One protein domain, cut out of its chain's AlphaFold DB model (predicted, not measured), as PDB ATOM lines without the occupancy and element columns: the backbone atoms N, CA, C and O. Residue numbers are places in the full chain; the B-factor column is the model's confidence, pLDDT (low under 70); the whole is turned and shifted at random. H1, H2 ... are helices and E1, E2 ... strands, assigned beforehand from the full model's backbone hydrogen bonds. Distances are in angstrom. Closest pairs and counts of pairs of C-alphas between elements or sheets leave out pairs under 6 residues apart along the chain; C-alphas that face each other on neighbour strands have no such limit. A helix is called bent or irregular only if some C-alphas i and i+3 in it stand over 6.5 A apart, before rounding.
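Overview. This is residues 6 to 98 of the 142 residues of an uncharacterized protein of Cobetia marina (UniProt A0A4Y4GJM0). Two long helices, H1 and H5, run side by side through the middle, with a small sheet of three strands, E1, E3 and E2, at one end and the short helices H3 and H4 at the other. H2 folds back along the last part of H1 as a hairpin. The printed part has 93 residues, with five named helices and three named strands in the order E1 H1 H2 H3 H4 H5 E2 E3; the sheet order is E1 E3 E2, antiparallel, and the class is mixed, helices and strands. The whole is compact, with a radius of gyration of the C-alphas of 13.4 A and spans of 39 by 30 by 18 A.

Arrangement. In the sheet, E3, residues 92 to 97, is the inner strand between the edge strands E1, residues 6 to 8, and E2, residues 81 to 85. E3 and E2 form an antiparallel hairpin at 158 degrees, with N 82 and O 96 within hydrogen-bond range at 2.8 A. E1 and E3 are antiparallel at 137 degrees, with N 6 and O 93 at 3.1 A. The pairing is staggered: E3 pairs with E1 over residues 92 to 93 and with E2 over 93 to 97. H1, residues 13 to 27, and H5, residues 60 to 75, are on one face of the sheet, making two layers, helices on one face of a sheet. H5 has a height over the sheet of 9.2 A and lies over E2, along the strands at 8 degrees on the local plane; their closest C-alphas, Glu 74 and Phe 83, are 4.9 A apart. H1 is the hub, touching three helices. It touches H5 at a shallow tilt of 29 degrees, the same way, closest at the C-alphas of Ile 17 and Leu 66, 5.9 A. With residues 21 to 25 alone it touches H2, residues 29 to 36, closest at the C-alphas of Ala 25 and Tyr 32, 5.3 A; this helical hairpin has a steep tilt of 43 degrees, opposite ways. H1 only just touches H4, residues 55 to 58, with 3 pairs of C-alphas within 8 A, the closest Arg 13 and Trp 57 at 5.9 A; residues 13 to 14 alone of H1 take part. H3, residues 45 to 53, is close to H1 but not clearly touching, with C-alphas Gln 14 and Asp 52 closest at 6.1 A. Every O i to N i+4 pair is within hydrogen-bond range in H2 and H5, against 10 of 11 in H1 and 3 of 5 in H3; H4 is too short for such a pair.

Along the chain. E1 begins at C-alpha 6 (146.804, 139.305, 182.391). H1 measures 20.2 A and H5 22.7 A from first to last C-alpha; H3, 13.8 A, is irregular, with C-alphas 49 and 52 9.3 A apart. E3, 14.4 A, ends at C-alpha 97 (140.672, 126.943, 184.732).

Size, cuts and confidence. The farthest C-alphas, Asp 49 and Leu 98, are 40.0 A apart. The printed part has no cut and no long link. Mean pLDDT of the printed part is 79.9; residues 6 to 11, 80, 85 to 95 and 97 to 98 are under 70.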
ATOM      1  N   ILE A   6     146.958 138.216 183.373       57.28
ATOM      2  CA  ILE A   6     146.804 139.305 182.391       57.28
ATOM      3  C   ILE A   6     147.200 140.662 182.986       57.28
ATOM      4  O   ILE A   6     147.741 141.498 182.268       57.28
ATOM      5  N   SER A   7     147.013 140.865 184.293       48.25
ATOM      6  CA  SER A   7     147.431 142.092 184.978       48.25
ATOM      7  C   SER A   7     148.009 141.769 186.355       48.25
ATOM      8  O   SER A   7     147.321 141.150 187.163       48.25
ATOM      9  N   GLN A   8     149.260 142.174 186.613       52.16
ATOM     10  CA  GLN A   8     149.919 142.024 187.917       52.16
ATOM     11  C   GLN A   8     149.762 143.299 188.759       52.16
ATOM     12  O   GLN A   8     150.445 144.294 188.523       52.16
ATOM     13  N   GLY A   9     148.934 143.244 189.802       50.47
ATOM     14  CA  GLY A   9     149.157 144.000 191.040       50.47
ATOM     15  C   GLY A   9     148.824 145.496 191.076       50.47
ATOM     16  O   GLY A   9     148.860 146.077 192.162       50.47
ATOM     17  N   THR A  10     148.449 146.149 189.978       57.03
ATOM     18  CA  THR A  10     147.843 147.485 190.058       57.03
ATOM     19  C   THR A  10     146.336 147.355 189.895       57.03
ATOM     20  O   THR A  10     145.795 147.361 188.798       57.03
ATOM     21  N   LEU A  11     145.617 147.313 191.020       65.75
ATOM     22  CA  LEU A  11     144.154 147.495 191.109       65.75
ATOM     23  C   LEU A  11     143.670 148.866 190.574       65.75
ATOM     24  O   LEU A  11     142.595 149.350 190.924       65.75
ATOM     25  N   ARG A  12     144.490 149.543 189.773       76.44
ATOM     26  CA  ARG A  12     144.236 150.846 189.190       76.44
ATOM     27  C   ARG A  12     143.442 150.640 187.915       76.44
ATOM     28  O   ARG A  12     143.865 149.929 187.005       76.44
ATOM     29  N   ARG A  13     142.301 151.321 187.824       83.00
ATOM     30  CA  ARG A  13     141.436 151.283 186.634       83.00
ATOM     31  C   ARG A  13     142.184 151.750 185.371       83.00
ATOM     32  O   ARG A  13     141.915 151.226 184.296       83.00
ATOM     33  N   GLN A  14     143.170 152.635 185.547       84.94
ATOM     34  CA  GLN A  14     144.109 153.120 184.523       84.94
ATOM     35  C   GLN A  14     144.849 151.995 183.797       84.94
ATOM     36  O   GLN A  14     145.025 152.064 182.590       84.94
ATOM     37  N   ASP A  15     145.263 150.957 184.528       85.06
ATOM     38  CA  ASP A  15     145.992 149.816 183.973       85.06
ATOM     39  C   ASP A  15     145.021 148.725 183.500       85.06
ATOM     40  O   ASP A  15     145.208 148.116 182.444       85.06
ATOM     41  N   LEU A  16     143.952 148.483 184.270       84.06
ATOM     42  CA  LEU A  16     143.002 147.396 184.020       84.06
ATOM     43  C   LEU A  16     142.160 147.621 182.764       84.06
ATOM     44  O   LEU A  16     142.076 146.733 181.921       84.06
ATOM     45  N   ILE A  17     141.559 148.803 182.609       88.38
ATOM     46  CA  ILE A  17     140.659 149.112 181.489       88.38
ATOM     47  C   ILE A  17     141.360 148.958 180.124       88.38
ATOM     48  O   ILE A  17     140.839 148.221 179.282       88.38
ATOM     49  N   PRO A  18     142.528 149.580 179.854       87.31
ATOM     50  CA  PRO A  18     143.196 149.410 178.561       87.31
ATOM     51  C   PRO A  18     143.696 147.979 178.337       87.31
ATOM     52  O   PRO A  18     143.651 147.479 177.207       87.31
ATOM     53  N   THR A  19     144.115 147.289 179.400       86.62
ATOM     54  CA  THR A  19     144.509 145.877 179.323       86.62
ATOM     55  C   THR A  19     143.317 144.995 178.944       86.62
ATOM     56  O   THR A  19     143.431 144.156 178.051       86.62
ATOM     57  N   PHE A  20     142.149 145.215 179.551       86.88
ATOM     58  CA  PHE A  20     140.935 144.442 179.277       86.88
ATOM     59  C   PHE A  20     140.371 144.740 177.890       86.88
ATOM     60  O   PHE A  20     139.940 143.818 177.210       86.88
ATOM     61  N   LEU A  21     140.438 145.992 177.424       88.62
ATOM     62  CA  LEU A  21     140.096 146.342 176.040       88.62
ATOM     63  C   LEU A  21     140.971 145.589 175.034       88.62
ATOM     64  O   LEU A  21     140.467 145.073 174.039       88.62
ATOM     65  N   THR A  22     142.275 145.507 175.309       87.62
ATOM     66  CA  THR A  22     143.222 144.771 174.462       87.62
ATOM     67  C   THR A  22     142.926 143.273 174.476       87.62
ATOM     68  O   THR A  22     142.910 142.647 173.420       87.62
ATOM     69  N   ALA A  23     142.644 142.701 175.650       85.69
ATOM     70  CA  ALA A  23     142.250 141.301 175.767       85.69
ATOM     71  C   ALA A  23     140.931 141.031 175.029       85.69
ATOM     72  O   ALA A  23     140.844 140.076 174.265       85.69
ATOM     73  N   LEU A  24     139.920 141.890 175.180       87.69
ATOM     74  CA  LEU A  24     138.628 141.706 174.523       87.69
ATOM     75  C   LEU A  24     138.785 141.698 173.002       87.69
ATOM     76  O   LEU A  24     138.194 140.855 172.343       87.69
ATOM     77  N   ALA A  25     139.641 142.561 172.451       88.25
ATOM     78  CA  ALA A  25     139.946 142.553 171.023       88.25
ATOM     79  C   ALA A  25     140.578 141.232 170.529       88.25
ATOM     80  O   ALA A  25     140.382 140.876 169.368       88.25
ATOM     81  N   ASP A  26     141.318 140.513 171.384       87.38
ATOM     82  CA  ASP A  26     141.952 139.225 171.055       87.38
ATOM     83  C   ASP A  26     140.971 138.045 171.170       87.38
ATOM     84  O   ASP A  26     140.921 137.188 170.286       87.38
ATOM     85  N   TYR A  27     140.163 138.019 172.236       83.81
ATOM     86  CA  TYR A  27     139.254 136.909 172.539       83.81
ATOM     87  C   TYR A  27     137.886 137.032 171.853       83.81
ATOM     88  O   TYR A  27     137.351 136.029 171.383       83.81
ATOM     89  N   ASP A  28     137.325 138.240 171.767       86.06
ATOM     90  CA  ASP A  28     136.035 138.514 171.130       86.06
ATOM     91  C   ASP A  28     136.065 139.853 170.381       86.06
ATOM     92  O   ASP A  28     135.617 140.910 170.843       86.06
ATOM     93  N   SER A  29     136.598 139.794 169.160       87.38
ATOM     94  CA  SER A  29     136.698 140.964 168.289       87.38
ATOM     95  C   SER A  29     135.331 141.580 167.970       87.38
ATOM     96  O   SER A  29     135.248 142.787 167.770       87.38
ATOM     97  N   ALA A  30     134.253 140.786 167.944       88.69
ATOM     98  CA  ALA A  30     132.912 141.280 167.645       88.69
ATOM     99  C   ALA A  30     132.340 142.106 168.810       88.69
ATOM    100  O   ALA A  30     131.703 143.137 168.586       88.69
ATOM    101  N   ALA A  31     132.578 141.686 170.052       86.94
ATOM    102  CA  ALA A  31     132.253 142.465 171.240       86.94
ATOM    103  C   ALA A  31     133.057 143.773 171.279       86.94
ATOM    104  O   ALA A  31     132.482 144.839 171.502       86.94
ATOM    105  N   TYR A  32     134.356 143.718 170.968       88.38
ATOM    106  CA  TYR A  32     135.193 144.915 170.861       88.38
ATOM    107  C   TYR A  32     134.694 145.893 169.780       88.38
ATOM    108  O   TYR A  32     134.611 147.102 170.014       88.38
ATOM    109  N   GLU A  33     134.311 145.394 168.602       89.44
ATOM    110  CA  GLU A  33     133.735 146.217 167.533       89.44
ATOM    111  C   GLU A  33     132.408 146.858 167.953       89.44
ATOM    112  O   GLU A  33     132.194 148.036 167.685       89.44
ATOM    113  N   GLN A  34     131.529 146.136 168.651       88.50
ATOM    114  CA  GLN A  34     130.280 146.714 169.166       88.50
ATOM    115  C   GLN A  34     130.532 147.822 170.192       88.50
ATOM    116  O   GLN A  34     129.873 148.863 170.154       88.50
ATOM    117  N   LEU A  35     131.507 147.619 171.075       86.25
ATOM    118  CA  LEU A  35     131.893 148.581 172.101       86.25
ATOM    119  C   LEU A  35     132.515 149.843 171.485       86.25
ATOM    120  O   LEU A  35     132.195 150.958 171.889       86.25
ATOM    121  N   THR A  36     133.340 149.688 170.450       85.88
ATOM    122  CA  THR A  36     133.952 150.814 169.719       85.88
ATOM    123  C   THR A  36     133.042 151.452 168.666       85.88
ATOM    124  O   THR A  36     133.294 152.582 168.255       85.88
ATOM    125  N   ALA A  37     131.962 150.781 168.255       87.12
ATOM    126  CA  ALA A  37     130.938 151.332 167.368       87.12
ATOM    127  C   ALA A  37     129.989 152.316 168.073       87.12
ATOM    128  O   ALA A  37     129.162 152.957 167.413       87.12
ATOM    129  N   GLN A  38     130.084 152.442 169.399       85.00
ATOM    130  CA  GLN A  38     129.330 153.433 170.154       85.00
ATOM    131  C   GLN A  38     129.703 154.867 169.728       85.00
ATOM    132  O   GLN A  38     130.825 155.130 169.297       85.00
ATOM    133  N   PRO A  39     128.770 155.834 169.844       85.12
ATOM    134  CA  PRO A  39     129.016 157.223 169.443       85.12
ATOM    135  C   PRO A  39     130.131 157.908 170.245       85.12
ATOM    136  O   PRO A  39     130.628 158.954 169.824       85.12
ATOM    137  N   PHE A  40     130.517 157.334 171.384       83.50
ATOM    138  CA  PHE A  40     131.597 157.813 172.232       83.50
ATOM    139  C   PHE A  40     132.650 156.714 172.394       83.50
ATOM    140  O   PHE A  40     132.282 155.547 172.541       83.50
ATOM    141  N   PRO A  41     133.949 157.068 172.371       85.50
ATOM    142  CA  PRO A  41     134.998 156.105 172.656       85.50
ATOM    143  C   PRO A  41     134.887 155.626 174.112       85.50
ATOM    144  O   PRO A  41     134.500 156.418 174.975       85.50
ATOM    145  N   PRO A  42     135.274 154.372 174.403       85.50
ATOM    146  CA  PRO A  42     135.183 153.821 175.754       85.50
ATOM    147  C   PRO A  42     136.026 154.601 176.767       85.50
ATOM    148  O   PRO A  42     135.584 154.841 177.882       85.50
ATOM    149  N   ILE A  43     137.214 155.058 176.362       89.31
ATOM    150  CA  ILE A  43     138.024 155.989 177.148       89.31
ATOM    151  C   ILE A  43     137.878 157.381 176.518       89.31
ATOM    152  O   ILE A  43     138.255 157.554 175.348       89.31
ATOM    153  N   PRO A  44     137.362 158.381 177.252       89.44
ATOM    154  CA  PRO A  44     137.226 159.732 176.732       89.44
ATOM    155  C   PRO A  44     138.574 160.316 176.295       89.44
ATOM    156  O   PRO A  44     139.610 160.091 176.915       89.44
ATOM    157  N   SER A  45     138.572 161.111 175.229       87.81
ATOM    158  CA  SER A  45     139.803 161.670 174.654       87.81
ATOM    159  C   SER A  45     140.558 162.609 175.597       87.81
ATOM    160  O   SER A  45     141.779 162.665 175.524       87.81
ATOM    161  N   TYR A  46     139.864 163.316 176.495       86.94
ATOM    162  CA  TYR A  46     140.518 164.175 177.488       86.94
ATOM    163  C   TYR A  46     141.318 163.366 178.518       86.94
ATOM    164  O   TYR A  46     142.371 163.816 178.943       86.94
ATOM    165  N   VAL A  47     140.892 162.141 178.838       89.56
ATOM    166  CA  VAL A  47     141.637 161.229 179.726       89.56
ATOM    167  C   VAL A  47     142.958 160.817 179.086       89.56
ATOM    168  O   VAL A  47     143.954 160.649 179.774       89.56
ATOM    169  N   GLN A  48     142.997 160.695 177.756       82.62
ATOM    170  CA  GLN A  48     144.238 160.402 177.032       82.62
ATOM    171  C   GLN A  48     145.224 161.581 177.063       82.62
ATOM    172  O   GLN A  48     146.427 161.358 176.968       82.62
ATOM    173  N   ASP A  49     144.721 162.814 177.182       85.50
ATOM    174  CA  ASP A  49     145.538 164.029 177.306       85.50
ATOM    175  C   ASP A  49     146.032 164.230 178.750       85.50
ATOM    176  O   ASP A  49     147.205 164.529 178.967       85.50
ATOM    177  N   GLU A  50     145.162 163.994 179.736       87.69
ATOM    178  CA  GLU A  50     145.483 164.077 181.169       87.69
ATOM    179  C   GLU A  50     146.319 162.892 181.681       87.69
ATOM    180  O   GLU A  50     147.082 163.034 182.636       87.69
ATOM    181  N   GLY A  51     146.209 161.725 181.043       85.81
ATOM    182  CA  GLY A  51     146.935 160.512 181.404       85.81
ATOM    183  C   GLY A  51     146.417 159.846 182.683       85.81
ATOM    184  O   GLY A  51     145.222 159.870 182.991       85.81
ATOM    185  N   ASP A  52     147.326 159.218 183.432       83.94
ATOM    186  CA  ASP A  52     147.003 158.452 184.648       83.94
ATOM    187  C   ASP A  52     146.445 159.314 185.793       83.94
ATOM    188  O   ASP A  52     145.761 158.796 186.677       83.94
ATOM    189  N   ASP A  53     146.702 160.622 185.779       84.19
ATOM    190  CA  ASP A  53     146.248 161.563 186.809       84.19
ATOM    191  C   ASP A  53     144.797 162.050 186.601       84.19
ATOM    192  O   ASP A  53     144.288 162.824 187.412       84.19
ATOM    193  N   SER A  54     144.110 161.607 185.539       88.31
ATOM    194  CA  SER A  54     142.733 162.033 185.261       88.31
ATOM    195  C   SER A  54     141.743 161.553 186.330       88.31
ATOM    196  O   SER A  54     141.692 160.372 186.683       88.31
ATOM    197  N   GLU A  55     140.867 162.454 186.783       88.69
ATOM    198  CA  GLU A  55     139.794 162.145 187.743       88.69
ATOM    199  C   GLU A  55     138.785 161.131 187.184       88.69
ATOM    200  O   GLU A  55     138.099 160.440 187.939       88.69
ATOM    201  N   TRP A  56     138.718 160.986 185.856       90.81
ATOM    202  CA  TRP A  56     137.856 160.004 185.209       90.81
ATOM    203  C   TRP A  56     138.158 158.574 185.658       90.81
ATOM    204  O   TRP A  56     137.228 157.785 185.807       90.81
ATOM    205  N   TRP A  57     139.415 158.236 185.959       88.94
ATOM    206  CA  TRP A  57     139.765 156.905 186.461       88.94
ATOM    207  C   TRP A  57     139.110 156.565 187.804       88.94
ATOM    208  O   TRP A  57     139.020 155.381 188.130       88.94
ATOM    209  N   ASP A  58     138.657 157.561 188.577       86.94
ATOM    210  CA  ASP A  58     137.889 157.367 189.816       86.94
ATOM    211  C   ASP A  58     136.382 157.605 189.676       86.94
ATOM    212  O   ASP A  58     135.622 157.427 190.626       86.94
ATOM    213  N   SER A  59     135.934 157.946 188.471       89.75
ATOM    214  CA  SER A  59     134.519 158.133 188.174       89.75
ATOM    215  C   SER A  59     133.745 156.814 188.153       89.75
ATOM    216  O   SER A  59     134.287 155.729 187.916       89.75
ATOM    217  N   GLU A  60     132.432 156.928 188.346       90.25
ATOM    218  CA  GLU A  60     131.510 155.804 188.204       90.25
ATOM    219  C   GLU A  60     131.523 155.244 186.774       90.25
ATOM    220  O   GLU A  60     131.483 154.029 186.611       90.25
ATOM    221  N   ASP A  61     131.677 156.090 185.746       89.19
ATOM    222  CA  ASP A  61     131.794 155.673 184.340       89.19
ATOM    223  C   ASP A  61     132.959 154.701 184.105       89.19
ATOM    224  O   ASP A  61     132.784 153.671 183.453       89.19
ATOM    225  N   ALA A  62     134.137 154.977 184.677       88.12
ATOM    226  CA  ALA A  62     135.272 154.056 184.597       88.12
ATOM    227  C   ALA A  62     134.989 152.734 185.331       88.12
ATOM    228  O   ALA A  62     135.414 151.669 184.882       88.12
ATOM    229  N   GLY A  63     134.248 152.783 186.444       87.94
ATOM    230  CA  GLY A  63     133.778 151.592 187.154       87.94
ATOM    231  C   GLY A  63     132.810 150.746 186.321       87.94
ATOM    232  O   GLY A  63     133.003 149.537 186.210       87.94
ATOM    233  N   PHE A  64     131.821 151.380 185.687       89.31
ATOM    234  CA  PHE A  64     130.860 150.707 184.810       89.31
ATOM    235  C   PHE A  64     131.537 150.088 183.590       89.31
ATOM    236  O   PHE A  64     131.263 148.935 183.266       89.31
ATOM    237  N   LEU A  65     132.466 150.808 182.952       89.75
ATOM    238  CA  LEU A  65     133.231 150.267 181.828       89.75
ATOM    239  C   LEU A  65     134.048 149.039 182.248       89.75
ATOM    240  O   LEU A  65     134.092 148.050 181.521       89.75
ATOM    241  N   LEU A  66     134.682 149.076 183.422       87.94
ATOM    242  CA  LEU A  66     135.449 147.943 183.934       87.94
ATOM    243  C   LEU A  66     134.563 146.708 184.186       87.94
ATOM    244  O   LEU A  66     134.962 145.591 183.849       87.94
ATOM    245  N   GLU A  67     133.368 146.895 184.751       87.75
ATOM    246  CA  GLU A  67     132.393 145.816 184.970       87.75
ATOM    247  C   GLU A  67     131.875 145.235 183.646       87.75
ATOM    248  O   GLU A  67     131.813 144.011 183.481       87.75
ATOM    249  N   GLU A  68     131.570 146.098 182.673       89.31
ATOM    250  CA  GLU A  68     131.136 145.689 181.335       89.31
ATOM    251  C   GLU A  68     132.218 144.851 180.640       89.31
ATOM    252  O   GLU A  68     131.941 143.749 180.165       89.31
ATOM    253  N   LEU A  69     133.470 145.322 180.657       87.88
ATOM    254  CA  LEU A  69     134.613 144.606 180.085       87.88
ATOM    255  C   LEU A  69     134.846 143.257 180.766       87.88
ATOM    256  O   LEU A  69     135.108 142.267 180.086       87.88
ATOM    257  N   THR A  70     134.724 143.200 182.094       85.12
ATOM    258  CA  THR A  70     134.860 141.951 182.859       85.12
ATOM    259  C   THR A  70     133.794 140.941 182.442       85.12
ATOM    260  O   THR A  70     134.107 139.785 182.171       85.12
ATOM    261  N   THR A  71     132.546 141.394 182.314       87.06
ATOM    262  CA  THR A  71     131.425 140.556 181.874       87.06
ATOM    263  C   THR A  71     131.611 140.089 180.430       87.06
ATOM    264  O   THR A  71     131.380 138.921 180.118       87.06
ATOM    265  N   ALA A  72     132.048 140.970 179.529       87.75
ATOM    266  CA  ALA A  72     132.300 140.624 178.133       87.75
ATOM    267  C   ALA A  72     133.417 139.576 178.001       87.75
ATOM    268  O   ALA A  72     133.256 138.591 177.283       87.75
ATOM    269  N   LEU A  73     134.510 139.737 178.753       85.25
ATOM    270  CA  LEU A  73     135.618 138.780 178.799       85.25
ATOM    271  C   LEU A  73     135.221 137.439 179.423       85.25
ATOM    272  O   LEU A  73     135.681 136.400 178.957       85.25
ATOM    273  N   GLU A  74     134.352 137.437 180.437       84.44
ATOM    274  CA  GLU A  74     133.799 136.204 181.006       84.44
ATOM    275  C   GLU A  74     132.961 135.436 179.975       84.44
ATOM    276  O   GLU A  74     133.118 134.226 179.837       84.44
ATOM    277  N   ASN A  75     132.125 136.129 179.198       85.06
ATOM    278  CA  ASN A  75     131.329 135.499 178.137       85.06
ATOM    279  C   ASN A  75     132.186 135.012 176.959       85.06
ATOM    280  O   ASN A  75     131.838 134.024 176.314       85.06
ATOM    281  N   ALA A  76     133.302 135.691 176.690       84.06
ATOM    282  CA  ALA A  76     134.284 135.290 175.688       84.06
ATOM    283  C   ALA A  76     135.223 134.168 176.171       84.06
ATOM    284  O   ALA A  76     136.014 133.640 175.382       84.06
ATOM    285  N   ALA A  77     135.181 133.814 177.460       80.44
ATOM    286  CA  ALA A  77     136.079 132.826 178.029       80.44
ATOM    287  C   ALA A  77     135.852 131.449 177.377       80.44
ATOM    288  O   ALA A  77     134.712 130.991 177.258       80.44
ATOM    289  N   PRO A  78     136.923 130.747 176.968       76.06
ATOM    290  CA  PRO A  78     136.789 129.414 176.404       76.06
ATOM    291  C   PRO A  78     136.266 128.408 177.443       76.06
ATOM    292  O   PRO A  78     136.494 128.548 178.650       76.06
ATOM    293  N   ASP A  79     135.597 127.354 176.965       77.31
ATOM    294  CA  ASP A  79     135.037 126.291 177.803       77.31
ATOM    295  C   ASP A  79     136.038 125.769 178.846       77.31
ATOM    296  O   ASP A  79     137.152 125.342 178.531       77.31
ATOM    297  N   GLY A  80     135.613 125.760 180.111       69.94
ATOM    298  CA  GLY A  80     136.430 125.286 181.227       69.94
ATOM    299  C   GLY A  80     137.384 126.331 181.812       69.94
ATOM    300  O   GLY A  80     138.199 125.980 182.669       69.94
ATOM    301  N   THR A  81     137.268 127.599 181.413       75.88
ATOM    302  CA  THR A  81     137.918 128.741 182.075       75.88
ATOM    303  C   THR A  81     136.902 129.794 182.507       75.88
ATOM    304  O   THR A  81     135.833 129.896 181.918       75.88
ATOM    305  N   TYR A  82     137.229 130.555 183.550       75.44
ATOM    306  CA  TYR A  82     136.497 131.750 183.960       75.44
ATOM    307  C   TYR A  82     137.446 132.944 183.993       75.44
ATOM    308  O   TYR A  82     138.643 132.779 184.243       75.44
ATOM    309  N   PHE A  83     136.917 134.134 183.737       74.88
ATOM    310  CA  PHE A  83     137.664 135.378 183.855       74.88
ATOM    311  C   PHE A  83     137.388 136.006 185.224       74.88
ATOM    312  O   PHE A  83     136.233 136.178 185.597       74.88
ATOM    313  N   GLY A  84     138.426 136.328 185.995       70.50
ATOM    314  CA  GLY A  84     138.233 136.935 187.313       70.50
ATOM    315  C   GLY A  84     139.519 137.113 188.110       70.50
ATOM    316  O   GLY A  84     140.622 136.921 187.593       70.50
ATOM    317  N   THR A  85     139.376 137.487 189.380       65.81
ATOM    318  CA  THR A  85     140.495 137.567 190.327       65.81
ATOM    319  C   THR A  85     140.852 136.195 190.886       65.81
ATOM    320  O   THR A  85     139.945 135.432 191.225       65.81
ATOM    321  N   HIS A  86     142.142 135.889 191.052       56.47
ATOM    322  CA  HIS A  86     142.549 134.661 191.742       56.47
ATOM    323  C   HIS A  86     142.045 134.659 193.197       56.47
ATOM    324  O   HIS A  86     142.251 135.614 193.947       56.47
ATOM    325  N   GLU A  87     141.445 133.551 193.641       47.69
ATOM    326  CA  GLU A  87     141.108 133.320 195.051       47.69
ATOM    327  C   GLU A  87     142.389 133.318 195.909       47.69
ATOM    328  O   GLU A  87     143.142 132.344 195.896       47.69
ATOM    329  N   GLY A  88     142.679 134.414 196.613       50.94
ATOM    330  CA  GLY A  88     143.813 134.512 197.545       50.94
ATOM    331  C   GLY A  88     144.612 135.811 197.450       50.94
ATOM    332  O   GLY A  88     145.077 136.294 198.478       50.94
ATOM    333  N   ASP A  89     144.689 136.416 196.266       54.88
ATOM    334  CA  ASP A  89     145.276 137.741 196.066       54.88
ATOM    335  C   ASP A  89     144.339 138.501 195.127       54.88
ATOM    336  O   ASP A  89     144.313 138.287 193.916       54.88
ATOM    337  N   GLY A  90     143.463 139.326 195.706       53.44
ATOM    338  CA  GLY A  90     142.395 140.022 194.979       53.44
ATOM    339  C   GLY A  90     142.891 141.071 193.977       53.44
ATOM    340  O   GLY A  90     142.096 141.909 193.569       53.44
ATOM    341  N   ALA A  91     144.181 141.063 193.634       55.12
ATOM    342  CA  ALA A  91     144.865 142.020 192.777       55.12
ATOM    343  C   ALA A  91     145.277 141.456 191.401       55.12
ATOM    344  O   ALA A  91     145.679 142.240 190.541       55.12
ATOM    345  N   ASP A  92     145.161 140.143 191.169       61.31
ATOM    346  CA  ASP A  92     145.530 139.506 189.897       61.31
ATOM    347  C   ASP A  92     144.291 139.076 189.101       61.31
ATOM    348  O   ASP A  92     143.572 138.160 189.507       61.31
ATOM    349  N   PHE A  93     144.076 139.699 187.937       67.44
ATOM    350  CA  PHE A  93     143.016 139.335 186.990       67.44
ATOM    351  C   PHE A  93     143.556 138.449 185.859       67.44
ATOM    352  O   PHE A  93     144.622 138.713 185.286       67.44
ATOM    353  N   GLY A  94     142.805 137.407 185.500       68.88
ATOM    354  CA  GLY A  94     143.165 136.505 184.407       68.88
ATOM    355  C   GLY A  94     142.115 135.436 184.115       68.88
ATOM    356  O   GLY A  94     141.042 135.412 184.716       68.88
ATOM    357  N   PHE A  95     142.447 134.548 183.173       67.25
ATOM    358  CA  PHE A  95     141.647 133.365 182.861       67.25
ATOM    359  C   PHE A  95     142.117 132.174 183.694       67.25
ATOM    360  O   PHE A  95     143.229 131.667 183.514       67.25
ATOM    361  N   TRP A  96     141.247 131.695 184.573       70.75
ATOM    362  CA  TRP A  96     141.522 130.595 185.486       70.75
ATOM    363  C   TRP A  96     140.731 129.362 185.068       70.75
ATOM    364  O   TRP A  96     139.547 129.440 184.747       70.75
ATOM    365  N   SER A  97     141.366 128.191 185.058       67.81
ATOM    366  CA  SER A  97     140.672 126.943 184.732       67.81
ATOM    367  C   SER A  97     139.664 126.579 185.827       67.81
ATOM    368  O   SER A  97     140.053 126.359 186.972       67.81
ATOM    369  N   LEU A  98     138.389 126.420 185.451       64.25
ATOM    370  CA  LEU A  98     137.291 125.936 186.308       64.25
ATOM    371  C   LEU A  98     137.533 124.503 186.826       64.25
ATOM    372  O   LEU A  98     136.882 124.046 187.762       64.25
TER     373      LEU A  98